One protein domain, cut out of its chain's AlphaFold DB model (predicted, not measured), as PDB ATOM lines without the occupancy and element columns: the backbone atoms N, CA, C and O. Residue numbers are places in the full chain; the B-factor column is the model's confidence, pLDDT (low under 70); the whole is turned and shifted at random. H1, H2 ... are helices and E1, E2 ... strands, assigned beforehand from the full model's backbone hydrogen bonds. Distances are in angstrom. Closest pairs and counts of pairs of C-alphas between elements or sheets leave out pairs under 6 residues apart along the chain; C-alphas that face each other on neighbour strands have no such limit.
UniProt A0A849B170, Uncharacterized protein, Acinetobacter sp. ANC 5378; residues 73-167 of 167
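Overview. This is residues 73 to 167 of the 167 residues of an uncharacterized protein of Acinetobacter sp. ANC 5378 (UniProt A0A849B170). A small, twisted sheet of three strands is covered on one face by one long helix, H3, which runs on past the sheet with its last residues; the other face is left bare. Near one end of the sheet the short helix H2 packs on H3, and the small helix H1 lies off at that end of the domain, away from the sheet and the other helices. The printed part has 95 residues with three named helices and three named strands, in the order H1 H2 E1 E2 E3 H3; the sheet order is E1 - E2 - E3, all antiparallel, and the class is mixed, helices and strands. The whole is loose, with a radius of gyration of the C-alphas of 17.1 A, and only just elongated, with spans of 56 by 28 by 18 A.

Arrangement. E1, residues 96 to 103, E2, residues 109 to 116, and E3, residues 120 to 128, form a meander, each strand the antiparallel neighbour of the one before. E1 and E2 are a hairpin at 159 degrees, with N 97 and O 115 2.8 A apart, within hydrogen-bond range. E2 and E3 are a hairpin at 164 degrees, with N 112 and O 125 2.9 A apart, within hydrogen-bond range. H3, residues 137 to 166, is on one face of this sheet, making two layers, a sheet with a helix on one face; its residues 137 to 156 make the 127 pairs of C-alphas within 10 A. The closest C-alphas of H3 and E3 are those of Val 148 and Ala 125, 5.1 A apart; for H3 and E2 they are those of Gly 140 and Val 110, 5.3 A apart. H2, residues 86 to 93, touches H3 with residues 152 to 157 of H3 alone, closest at the C-alphas of Ile 89 and Leu 156, 6.6 A apart. H2 and H3 run opposite ways at a steep tilt of 56 degrees. H2 only grazes the sheet, with its residues 90 to 93. H1, residues 73 to 78, is apart from H2, H3 and the three strands. In H1, H2 and H3 every O i to N i+4 pair is within hydrogen-bond range.

Along the chain. E1 is 22.6 A long, E2 23.5 A and E3 25.1 A; E1 begins at C-alpha 96, (283.826, 273.364, 312.324). H3 is 42.6 A long, from C-alpha 137 at (269.224, 261.544, 301.880) to C-alpha 166 at (292.238, 276.201, 334.596). H2 is 10.3 A and H1 8.6 A long.

Size, cuts and confidence. The two C-alphas farthest apart are those of Ala 80 and Glu 133, 56.1 A. The printed part has no cut and ends at residue 167, the chain's last. The links H2 to E1, E1 to E2 and E2 to E3 are tight, H1 to H2 and E3 to H3 are short, and no link is long. Mean pLDDT of the printed part is 94.6, and no printed residue is under 70.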
ATOM      1  N   GLN A  73     276.039 292.771 325.952       82.94
ATOM      2  CA  GLN A  73     276.472 294.003 326.609       82.94
ATOM      3  C   GLN A  73     276.065 294.018 328.090       82.94
ATOM      4  O   GLN A  73     276.910 294.252 328.951       82.94
ATOM      5  N   GLU A  74     274.804 293.702 328.399       84.06
ATOM      6  CA  GLU A  74     274.325 293.606 329.785       84.06
ATOM      7  C   GLU A  74     275.078 292.519 330.578       84.06
ATOM      8  O   GLU A  74     275.356 292.704 331.765       84.06
ATOM      9  N   LEU A  75     275.445 291.399 329.938       85.81
ATOM     10  CA  LEU A  75     276.278 290.354 330.549       85.81
ATOM     11  C   LEU A  75     277.704 290.838 330.816       85.81
ATOM     12  O   LEU A  75     278.261 290.543 331.872       85.81
ATOM     13  N   ALA A  76     278.301 291.576 329.879       84.12
ATOM     14  CA  ALA A  76     279.645 292.126 330.029       84.12
ATOM     15  C   ALA A  76     279.719 293.161 331.160       84.12
ATOM     16  O   ALA A  76     280.631 293.096 331.980       84.12
ATOM     17  N   GLU A  77     278.743 294.067 331.245       88.94
ATOM     18  CA  GLU A  77     278.669 295.090 332.295       88.94
ATOM     19  C   GLU A  77     278.511 294.483 333.698       88.94
ATOM     20  O   GLU A  77     279.011 295.035 334.678       88.94
ATOM     21  N   LYS A  78     277.838 293.332 333.803       88.31
ATOM     22  CA  LYS A  78     277.607 292.624 335.072       88.31
ATOM     23  C   LYS A  78     278.693 291.605 335.425       88.31
ATOM     24  O   LYS A  78     278.663 291.053 336.527       88.31
ATOM     25  N   ALA A  79     279.631 291.316 334.526       84.50
ATOM     26  CA  ALA A  79     280.638 290.285 334.742       84.50
ATOM     27  C   ALA A  79     281.700 290.742 335.759       84.50
ATOM     28  O   ALA A  79     282.488 291.645 335.498       84.50
ATOM     29  N   ALA A  80     281.755 290.073 336.913       89.38
ATOM     30  CA  ALA A  80     282.791 290.284 337.931       89.38
ATOM     31  C   ALA A  80     284.017 289.362 337.760       89.38
ATOM     32  O   ALA A  80     284.996 289.490 338.493       89.38
ATOM     33  N   ALA A  81     283.955 288.419 336.818       87.50
ATOM     34  CA  ALA A  81     284.988 287.426 336.546       87.50
ATOM     35  C   ALA A  81     285.136 287.210 335.028       87.50
ATOM     36  O   ALA A  81     284.201 287.516 334.278       87.50
ATOM     37  N   PRO A  82     286.283 286.677 334.565       90.00
ATOM     38  CA  PRO A  82     286.443 286.236 333.184       90.00
ATOM     39  C   PRO A  82     285.324 285.274 332.767       90.00
ATOM     40  O   PRO A  82     284.857 284.470 333.574       90.00
ATOM     41  N   ARG A  83     284.909 285.340 331.500       93.00
ATOM     42  CA  ARG A  83     283.883 284.465 330.921       93.00
ATOM     43  C   ARG A  83     284.211 284.120 329.477       93.00
ATOM     44  O   ARG A  83     284.873 284.899 328.791       93.00
ATOM     45  N   VAL A  84     283.696 282.985 329.022       94.56
ATOM     46  CA  VAL A  84     283.631 282.654 327.597       94.56
ATOM     47  C   VAL A  84     282.520 283.494 326.964       94.56
ATOM     48  O   VAL A  84     281.460 283.683 327.568       94.56
ATOM     49  N   THR A  85     282.771 284.057 325.785       94.06
ATOM     50  CA  THR A  85     281.796 284.895 325.070       94.06
ATOM     51  C   THR A  85     281.191 284.151 323.889       94.06
ATOM     52  O   THR A  85     281.831 283.276 323.306       94.06
ATOM     53  N   LYS A  86     279.973 284.530 323.483       92.94
ATOM     54  CA  LYS A  86     279.326 283.933 322.304       92.94
ATOM     55  C   LYS A  86     280.181 284.110 321.044       92.94
ATOM     56  O   LYS A  86     280.440 283.133 320.359       92.94
ATOM     57  N   ASN A  87     280.765 285.295 320.845       94.62
ATOM     58  CA  ASN A  87     281.681 285.565 319.730       94.62
ATOM     59  C   ASN A  87     282.905 284.628 319.696       94.62
ATOM     60  O   ASN A  87     283.404 284.316 318.619       94.62
ATOM     61  N   GLN A  88     283.426 284.206 320.856       96.00
ATOM     62  CA  GLN A  88     284.534 283.242 320.899       96.00
ATOM     63  C   GLN A  88     284.085 281.868 320.406       96.00
ATOM     64  O   GLN A  88     284.813 281.227 319.653       96.00
ATOM     65  N   ILE A  89     282.892 281.432 320.808       98.00
ATOM     66  CA  ILE A  89     282.322 280.163 320.359       98.00
ATOM     67  C   ILE A  89     281.953 280.221 318.880       98.00
ATOM     68  O   ILE A  89     282.286 279.290 318.156       98.00
ATOM     69  N   ASP A  90     281.380 281.325 318.406       97.69
ATOM     70  CA  ASP A  90     281.072 281.530 316.986       97.69
ATOM     71  C   ASP A  90     282.337 281.442 316.127       97.69
ATOM     72  O   ASP A  90     282.372 280.695 315.154       97.69
ATOM     73  N   ALA A  91     283.432 282.083 316.550       98.19
ATOM     74  CA  ALA A  91     284.714 281.991 315.853       98.19
ATOM     75  C   ALA A  91     285.302 280.564 315.829       98.19
ATOM     76  O   ALA A  91     286.080 280.223 314.936       98.19
ATOM     77  N   LEU A  92     284.973 279.720 316.813       98.44
ATOM     78  CA  LEU A  92     285.336 278.303 316.790       98.44
ATOM     79  C   LEU A  92     284.406 277.514 315.864       98.44
ATOM     80  O   LEU A  92     284.901 276.693 315.092       98.44
ATOM     81  N   MET A  93     283.103 277.792 315.909       98.50
ATOM     82  CA  MET A  93     282.082 277.182 315.054       98.50
ATOM     83  C   MET A  93     282.311 277.467 313.568       98.50
ATOM     84  O   MET A  93     282.155 276.557 312.760       98.50
ATOM     85  N   ASP A  94     282.804 278.654 313.207       98.50
ATOM     86  CA  ASP A  94     283.196 279.007 311.830       98.50
ATOM     87  C   ASP A  94     284.277 278.077 311.245       98.50
ATOM     88  O   ASP A  94     284.472 278.009 310.030       98.50
ATOM     89  N   ARG A  95     285.005 277.358 312.105       98.50
ATOM     90  CA  ARG A  95     286.072 276.415 311.730       98.50
ATOM     91  C   ARG A  95     285.643 274.956 311.868       98.50
ATOM     92  O   ARG A  95     286.470 274.055 311.698       98.50
ATOM     93  N   VAL A  96     284.383 274.711 312.228       98.69
ATOM     94  CA  VAL A  96     283.826 273.364 312.324       98.69
ATOM     95  C   VAL A  96     283.460 272.868 310.934       98.69
ATOM     96  O   VAL A  96     282.711 273.503 310.198       98.69
ATOM     97  N   VAL A  97     283.974 271.692 310.592       98.56
ATOM     98  CA  VAL A  97     283.666 270.982 309.352       98.56
ATOM     99  C   VAL A  97     282.827 269.758 309.692       98.56
ATOM    100  O   VAL A  97     283.179 268.973 310.576       98.56
ATOM    101  N   VAL A  98     281.706 269.595 308.989       98.69
ATOM    102  CA  VAL A  98     280.834 268.424 309.122       98.69
ATOM    103  C   VAL A  98     281.076 267.481 307.953       98.69
ATOM    104  O   VAL A  98     280.903 267.853 306.795       98.69
ATOM    105  N   HIS A  99     281.433 266.240 308.268       98.44
ATOM    106  CA  HIS A  99     281.542 265.152 307.300       98.44
ATOM    107  C   HIS A  99     280.324 264.243 307.435       98.44
ATOM    108  O   HIS A  99     280.005 263.804 308.543       98.44
ATOM    109  N   THR A 100     279.648 263.945 306.325       98.44
ATOM    110  CA  THR A 100     278.474 263.064 306.312       98.44
ATOM    111  C   THR A 100     278.756 261.742 305.612       98.44
ATOM    112  O   THR A 100     279.619 261.625 304.742       98.44
ATOM    113  N   THR A 101     278.053 260.692 306.023       98.00
ATOM    114  CA  THR A 101     278.102 259.372 305.393       98.00
ATOM    115  C   THR A 101     276.703 258.787 305.363       98.00
ATOM    116  O   THR A 101     276.072 258.612 306.408       98.00
ATOM    117  N   THR A 102     276.230 258.456 304.166       97.19
ATOM    118  CA  THR A 102     274.946 257.789 303.966       97.19
ATOM    119  C   THR A 102     275.134 256.279 303.984       97.19
ATOM    120  O   THR A 102     275.962 255.720 303.264       97.19
ATOM    121  N   CYS A 103     274.339 255.607 304.806       94.50
ATOM    122  CA  CYS A 103     274.363 254.167 304.995       94.50
ATOM    123  C   CYS A 103     273.003 253.588 304.609       94.50
ATOM    124  O   CYS A 103     271.977 254.115 305.025       94.50
ATOM    125  N   ILE A 104     272.986 252.478 303.869       91.50
ATOM    126  CA  ILE A 104     271.736 251.843 303.406       91.50
ATOM    127  C   ILE A 104     271.326 250.646 304.282       91.50
ATOM    128  O   ILE A 104     270.143 250.348 304.422       91.50
ATOM    129  N   THR A 105     272.283 249.953 304.906       89.25
ATOM    130  CA  THR A 105     272.058 248.707 305.664       89.25
ATOM    131  C   THR A 105     272.544 248.860 307.111       89.25
ATOM    132  O   THR A 105     273.595 249.465 307.320       89.25
ATOM    133  N   PRO A 106     271.838 248.316 308.129       87.94
ATOM    134  CA  PRO A 106     270.574 247.565 308.058       87.94
ATOM    135  C   PRO A 106     269.336 248.440 307.820       87.94
ATOM    136  O   PRO A 106     268.299 247.918 307.425       87.94
ATOM    137  N   ILE A 107     269.453 249.748 308.040       89.69
ATOM    138  CA  ILE A 107     268.402 250.738 307.792       89.69
ATOM    139  C   ILE A 107     269.019 251.965 307.111       89.69
ATOM    140  O   ILE A 107     270.130 252.343 307.497       89.69
ATOM    141  N   PRO A 108     268.329 252.605 306.152       95.25
ATOM    142  CA  PRO A 108     268.785 253.859 305.569       95.25
ATOM    143  C   PRO A 108     268.908 254.975 306.613       95.25
ATOM    144  O   PRO A 108     267.955 255.275 307.341       95.25
ATOM    145  N   HIS A 109     270.095 255.569 306.706       96.00
ATOM    146  CA  HIS A 109     270.389 256.679 307.609       96.00
ATOM    147  C   HIS A 109     271.557 257.526 307.104       96.00
ATOM    148  O   HIS A 109     272.390 257.055 306.330       96.00
ATOM    149  N   VAL A 110     271.643 258.755 307.606       98.25
ATOM    150  CA  VAL A 110     272.800 259.634 307.419       98.25
ATOM    151  C   VAL A 110     273.487 259.832 308.763       98.25
ATOM    152  O   VAL A 110     272.845 260.205 309.746       98.25
ATOM    153  N   LEU A 111     274.785 259.552 308.799       98.12
ATOM    154  CA  LEU A 111     275.696 259.846 309.900       98.12
ATOM    155  C   LEU A 111     276.389 261.179 309.611       98.12
ATOM    156  O   LEU A 111     276.975 261.321 308.544       98.12
ATOM    157  N   ALA A 112     276.371 262.117 310.553       98.69
ATOM    158  CA  ALA A 112     277.131 263.362 310.485       98.69
ATOM    159  C   ALA A 112     278.152 263.411 311.621       98.69
ATOM    160  O   ALA A 112     277.836 263.050 312.755       98.69
ATOM    161  N   ILE A 113     279.371 263.859 311.321       98.75
ATOM    162  CA  ILE A 113     280.471 263.974 312.282       98.75
ATOM    163  C   ILE A 113     281.060 265.380 312.193       98.75
ATOM    164  O   ILE A 113     281.518 265.784 311.126       98.75
ATOM    165  N   ALA A 114     281.083 266.105 313.311       98.81
ATOM    166  CA  ALA A 114     281.660 267.444 313.401       98.81
ATOM    167  C   ALA A 114     283.114 267.399 313.886       98.81
ATOM    168  O   ALA A 114     283.430 266.762 314.900       98.81
ATOM    169  N   TRP A 115     283.980 268.133 313.192       98.69
ATOM    170  CA  TRP A 115     285.405 268.254 313.481       98.69
ATOM    171  C   TRP A 115     285.815 269.716 313.567       98.69
ATOM    172  O   TRP A 115     285.462 270.507 312.702       98.69
ATOM    173  N   LEU A 116     286.619 270.065 314.566       98.56
ATOM    174  CA  LEU A 116     287.299 271.354 314.617       98.56
ATOM    175  C   LEU A 116     288.642 271.252 313.892       98.56
ATOM    176  O   LEU A 116     289.452 270.373 314.219       98.56
ATOM    177  N   ASP A 117     288.873 272.151 312.932       97.44
ATOM    178  CA  ASP A 117     290.103 272.218 312.128       97.44
ATOM    179  C   ASP A 117     290.484 270.863 311.479       97.44
ATOM    180  O   ASP A 117     291.671 270.536 311.380       97.44
ATOM    181  N   ASP A 118     289.484 270.041 311.125       95.44
ATOM    182  CA  ASP A 118     289.616 268.656 310.620       95.44
ATOM    183  C   ASP A 118     290.481 267.718 311.492       95.44
ATOM    184  O   ASP A 118     290.977 266.685 311.038       95.44
ATOM    185  N   LYS A 119     290.703 268.068 312.764       96.94
ATOM    186  CA  LYS A 119     291.649 267.365 313.648       96.94
ATOM    187  C   LYS A 119     291.032 266.914 314.952       96.94
ATOM    188  O   LYS A 119     291.432 265.885 315.495       96.94
ATOM    189  N   PHE A 120     290.100 267.694 315.484       98.19
ATOM    190  CA  PHE A 120     289.544 267.448 316.803       98.19
ATOM    191  C   PHE A 120     288.068 267.077 316.706       98.19
ATOM    192  O   PHE A 120     287.253 267.847 316.209       98.19
ATOM    193  N   TYR A 121     287.732 265.887 317.193       98.31
ATOM    194  CA  TYR A 121     286.370 265.369 317.173       98.31
ATOM    195  C   TYR A 121     285.462 266.132 318.148       98.31
ATOM    196  O   TYR A 121     285.669 266.114 319.371       98.31
ATOM    197  N   LEU A 122     284.401 266.737 317.619       98.62
ATOM    198  CA  LEU A 122     283.403 267.435 318.422       98.62
ATOM    199  C   LEU A 122     282.193 266.550 318.705       98.62
ATOM    200  O   LEU A 122     281.868 266.331 319.870       98.62
ATOM    201  N   GLY A 123     281.585 265.949 317.692       98.44
ATOM    202  CA  GLY A 123     280.347 265.212 317.902       98.44
ATOM    203  C   GLY A 123     279.940 264.354 316.724       98.44
ATOM    204  O   GLY A 123     280.514 264.439 315.641       98.44
ATOM    205  N   THR A 124     278.929 263.528 316.969       98.62
ATOM    206  CA  THR A 124     278.289 262.680 315.968       98.62
ATOM    207  C   THR A 124     276.781 262.770 316.144       98.62
ATOM    208  O   THR A 124     276.302 262.693 317.275       98.62
ATOM    209  N   ALA A 125     276.042 262.859 315.043       98.31
ATOM    210  CA  ALA A 125     274.588 262.741 315.023       98.31
ATOM    211  C   ALA A 125     274.138 261.804 313.898       98.31
ATOM    212  O   ALA A 125     274.858 261.586 312.922       98.31
ATOM    213  N   ILE A 126     272.946 261.220 314.040       97.00
ATOM    214  CA  ILE A 126     272.384 260.307 313.041       97.00
ATOM    215  C   ILE A 126     270.931 260.676 312.775       97.00
ATOM    216  O   ILE A 126     270.125 260.680 313.700       97.00
ATOM    217  N   SER A 127     270.585 260.854 311.500       96.06
ATOM    218  CA  SER A 127     269.196 260.912 311.045       96.06
ATOM    219  C   SER A 127     268.802 259.572 310.430       96.06
ATOM    220  O   SER A 127     269.420 259.113 309.468       96.06
ATOM    221  N   LYS A 128     267.803 258.907 311.020       91.81
ATOM    222  CA  LYS A 128     267.337 257.569 310.621       91.81
ATOM    223  C   LYS A 128     265.899 257.652 310.138       91.81
ATOM    224  O   LYS A 128     265.064 258.239 310.822       91.81
ATOM    225  N   SER A 129     265.587 256.999 309.019       83.56
ATOM    226  CA  SER A 129     264.187 256.839 308.627       83.56
ATOM    227  C   SER A 129     263.532 255.707 309.416       83.56
ATOM    228  O   SER A 129     264.084 254.611 309.518       83.56
ATOM    229  N   VAL A 130     262.329 255.954 309.941       79.88
ATOM    230  CA  VAL A 130     261.506 254.920 310.595       79.88
ATOM    231  C   VAL A 130     260.980 253.911 309.565       79.88
ATOM    232  O   VAL A 130     260.912 252.720 309.855       79.88
ATOM    233  N   ASN A 131     260.656 254.373 308.350       85.25
ATOM    234  CA  ASN A 131     260.313 253.525 307.208       85.25
ATOM    235  C   ASN A 131     261.360 253.715 306.088       85.25
ATOM    236  O   ASN A 131     261.438 254.815 305.534       85.25
ATOM    237  N   PRO A 132     262.141 252.682 305.719       86.31
ATOM    238  CA  PRO A 132     263.136 252.760 304.647       86.31
ATOM    239  C   PRO A 132     262.611 253.313 303.316       86.31
ATOM    240  O   PRO A 132     263.353 254.002 302.625       86.31
ATOM    241  N   GLU A 133     261.343 253.066 302.972       87.94
ATOM    242  CA  GLU A 133     260.730 253.559 301.725       87.94
ATOM    243  C   GLU A 133     260.589 255.086 301.690       87.94
ATOM    244  O   GLU A 133     260.586 255.686 300.619       87.94
ATOM    245  N   ASN A 134     260.523 255.721 302.862       88.81
ATOM    246  CA  ASN A 134     260.418 257.172 303.008       88.81
ATOM    247  C   ASN A 134     261.785 257.841 303.206       88.81
ATOM    248  O   ASN A 134     261.845 259.021 303.554       88.81
ATOM    249  N   PHE A 135     262.888 257.098 303.065       93.00
ATOM    250  CA  PHE A 135     264.213 257.670 303.250       93.00
ATOM    251  C   PHE A 135     264.510 258.727 302.183       93.00
ATOM    252  O   PHE A 135     264.396 258.480 300.984       93.00
ATOM    253  N   ASN A 136     264.948 259.892 302.647       94.62
ATOM    254  CA  ASN A 136     265.437 260.972 301.812       94.62
ATOM    255  C   ASN A 136     266.807 261.407 302.346       94.62
ATOM    256  O   ASN A 136     266.926 261.837 303.495       94.62
ATOM    257  N   GLU A 137     267.837 261.254 301.515       95.50
ATOM    258  CA  GLU A 137     269.224 261.544 301.880       95.50
ATOM    259  C   GLU A 137     269.448 263.026 302.186       95.50
ATOM    260  O   GLU A 137     270.078 263.340 303.191       95.50
ATOM    261  N   GLU A 138     268.890 263.935 301.386       96.56
ATOM    262  CA  GLU A 138     269.039 265.382 301.583       96.56
ATOM    263  C   GLU A 138     268.439 265.823 302.923       96.56
ATOM    264  O   GLU A 138     269.086 266.524 303.701       96.56
ATOM    265  N   ILE A 139     267.238 265.329 303.241       95.19
ATOM    266  CA  ILE A 139     266.584 265.558 304.535       95.19
ATOM    267  C   ILE A 139     267.416 264.943 305.674       95.19
ATOM    268  O   ILE A 139     267.579 265.545 306.738       95.19
ATOM    269  N   GLY A 140     267.983 263.753 305.456       96.44
ATOM    270  CA  GLY A 140     268.870 263.094 306.411       96.44
ATOM    271  C   GLY A 140     270.133 263.906 306.707       96.44
ATOM    272  O   GLY A 140     270.488 264.083 307.875       96.44
ATOM    273  N   ILE A 141     270.782 264.440 305.668       97.94
ATOM    274  CA  ILE A 141     271.938 265.339 305.768       97.94
ATOM    275  C   ILE A 141     271.550 266.602 306.531       97.94
ATOM    276  O   ILE A 141     272.262 266.976 307.459       97.94
ATOM    277  N   GLN A 142     270.415 267.222 306.206       97.38
ATOM    278  CA  GLN A 142     269.962 268.442 306.867       97.38
ATOM    279  C   GLN A 142     269.776 268.243 308.378       97.38
ATOM    280  O   GLN A 142     270.357 268.990 309.166       97.38
ATOM    281  N   TYR A 143     269.008 267.229 308.793       96.62
ATOM    282  CA  TYR A 143     268.746 266.990 310.217       96.62
ATOM    283  C   TYR A 143     270.003 266.569 310.977       96.62
ATOM    284  O   TYR A 143     270.316 267.154 312.007       96.62
ATOM    285  N   SER A 144     270.773 265.616 310.444       98.06
ATOM    286  CA  SER A 144     271.998 265.168 311.118       98.06
ATOM    287  C   SER A 144     273.058 266.274 311.208       98.06
ATOM    288  O   SER A 144     273.757 266.359 312.215       98.06
ATOM    289  N   THR A 145     273.146 267.161 310.210       98.44
ATOM    290  CA  THR A 145     274.035 268.332 310.255       98.44
ATOM    291  C   THR A 145     273.573 269.342 311.302       98.44
ATOM    292  O   THR A 145     274.394 269.815 312.081       98.44
ATOM    293  N   LYS A 146     272.270 269.649 311.362       98.06
ATOM    294  CA  LYS A 146     271.719 270.537 312.394       98.06
ATOM    295  C   LYS A 146     272.053 270.013 313.794       98.06
ATOM    296  O   LYS A 146     272.639 270.737 314.594       98.06
ATOM    297  N   ASP A 147     271.742 268.745 314.047       98.44
ATOM    298  CA  ASP A 147     271.931 268.124 315.357       98.44
ATOM    299  C   ASP A 147     273.416 268.069 315.749       98.44
ATOM    300  O   ASP A 147     273.779 268.344 316.893       98.44
ATOM    301  N   VAL A 148     274.314 267.741 314.808       98.81
ATOM    302  CA  VAL A 148     275.748 267.655 315.123       98.81
ATOM    303  C   VAL A 148     276.379 269.025 315.371       98.81
ATOM    304  O   VAL A 148     277.320 269.110 316.158       98.81
ATOM    305  N   LEU A 149     275.873 270.094 314.742       98.62
ATOM    306  CA  LEU A 149     276.332 271.460 314.999       98.62
ATOM    307  C   LEU A 149     275.912 271.943 316.393       98.62
ATOM    308  O   LEU A 149     276.732 272.541 317.082       98.62
ATOM    309  N   GLU A 150     274.702 271.610 316.851       98.50
ATOM    310  CA  GLU A 150     274.265 271.898 318.227       98.50
ATOM    311  C   GLU A 150     275.122 271.143 319.260       98.50
ATOM    312  O   GLU A 150     275.575 271.712 320.257       98.50
ATOM    313  N   ILE A 151     275.426 269.866 318.997       98.62
ATOM    314  CA  ILE A 151     276.347 269.076 319.831       98.62
ATOM    315  C   ILE A 151     277.746 269.709 319.850       98.62
ATOM    316  O   ILE A 151     278.376 269.791 320.908       98.62
ATOM    317  N   ALA A 152     278.247 270.132 318.688       98.69
ATOM    318  CA  ALA A 152     279.561 270.746 318.554       98.69
ATOM    319  C   ALA A 152     279.655 272.059 319.338       98.69
ATOM    320  O   ALA A 152     280.601 272.231 320.106       98.69
ATOM    321  N   GLU A 153     278.661 272.937 319.205       98.62
ATOM    322  CA  GLU A 153     278.602 274.209 319.922       98.62
ATOM    323  C   GLU A 153     278.599 273.995 321.440       98.62
ATOM    324  O   GLU A 153     279.441 274.554 322.148       98.62
ATOM    325  N   ASN A 154     277.715 273.128 321.944       98.38
ATOM    326  CA  ASN A 154     277.629 272.817 323.374       98.38
ATOM    327  C   ASN A 154     278.952 272.276 323.929       98.38
ATOM    328  O   ASN A 154     279.388 272.657 325.019       98.38
ATOM    329  N   LYS A 155     279.639 271.425 323.162       98.44
ATOM    330  CA  LYS A 155     280.940 270.892 323.566       98.44
ATOM    331  C   LYS A 155     282.035 271.956 323.571       98.44
ATOM    332  O   LYS A 155     282.915 271.915 324.425       98.44
ATOM    333  N   LEU A 156     282.009 272.911 322.642       98.50
ATOM    334  CA  LEU A 156     282.960 274.025 322.638       98.50
ATOM    335  C   LEU A 156     282.739 274.954 323.834       98.50
ATOM    336  O   LEU A 156     283.719 275.354 324.459       98.50
ATOM    337  N   TRP A 157     281.486 275.224 324.212       98.19
ATOM    338  CA  TRP A 157     281.166 275.926 325.460       98.19
ATOM    339  C   TRP A 157     281.762 275.226 326.683       98.19
ATOM    340  O   TRP A 157     282.415 275.872 327.505       98.19
ATOM    341  N   GLU A 158     281.578 273.908 326.791       97.44
ATOM    342  CA  GLU A 158     282.130 273.105 327.886       97.44
ATOM    343  C   GLU A 158     283.666 273.180 327.926       97.44
ATOM    344  O   GLU A 158     284.253 273.456 328.974       97.44
ATOM    345  N   LEU A 159     284.325 272.977 326.782       97.38
ATOM    346  CA  LEU A 159     285.786 272.942 326.683       97.38
ATOM    347  C   LEU A 159     286.430 274.310 326.928       97.38
ATOM    348  O   LEU A 159     287.421 274.392 327.655       97.38
ATOM    349  N   GLU A 160     285.875 275.383 326.367       97.38
ATOM    350  CA  GLU A 160     286.368 276.740 326.618       97.38
ATOM    351  C   GLU A 160     286.106 277.166 328.064       97.38
ATOM    352  O   GLU A 160     286.960 277.805 328.681       97.38
ATOM    353  N   GLY A 161     284.977 276.750 328.647       96.06
ATOM    354  CA  GLY A 161     284.697 276.944 330.067       96.06
ATOM    355  C   GLY A 161     285.710 276.219 330.956       96.06
ATOM    356  O   GLY A 161     286.247 276.806 331.896       96.06
ATOM    357  N   TYR A 162     286.041 274.969 330.626       95.94
ATOM    358  CA  TYR A 162     287.067 274.195 331.326       95.94
ATOM    359  C   TYR A 162     288.460 274.827 331.193       95.94
ATOM    360  O   TYR A 162     289.191 274.943 332.178       95.94
ATOM    361  N   ARG A 163     288.819 275.294 329.990       95.12
ATOM    362  CA  ARG A 163     290.073 276.016 329.735       95.12
ATOM    363  C   ARG A 163     290.162 277.291 330.570       95.12
ATOM    364  O   ARG A 163     291.223 277.576 331.113       95.12
ATOM    365  N   LEU A 164     289.061 278.032 330.685       95.00
ATOM    366  CA  LEU A 164     288.972 279.240 331.500       95.00
ATOM    367  C   LEU A 164     289.086 278.949 332.999       95.00
ATOM    368  O   LEU A 164     289.723 279.705 333.716       95.00
ATOM    369  N   PHE A 165     288.490 277.855 333.473       91.19
ATOM    370  CA  PHE A 165     288.593 277.438 334.873       91.19
ATOM    371  C   PHE A 165     290.037 277.098 335.287       91.19
ATOM    372  O   PHE A 165     290.406 277.286 336.446       91.19
ATOM    373  N   HIS A 166     290.850 276.603 334.352       86.56
ATOM    374  CA  HIS A 166     292.238 276.201 334.596       86.56
ATOM    375  C   HIS A 166     293.304 277.236 334.201       86.56
ATOM    376  O   HIS A 166     294.481 276.998 334.485       86.56
ATOM    377  N   GLY A 167     292.924 278.326 333.532       72.69
ATOM    378  CA  GLY A 167     293.825 279.401 333.095       72.69
ATOM    379  C   GLY A 167     293.908 280.534 334.102       72.69
ATOM    380  O   GLY A 167     295.045 280.988 334.356       72.69
TER     381      GLY A 167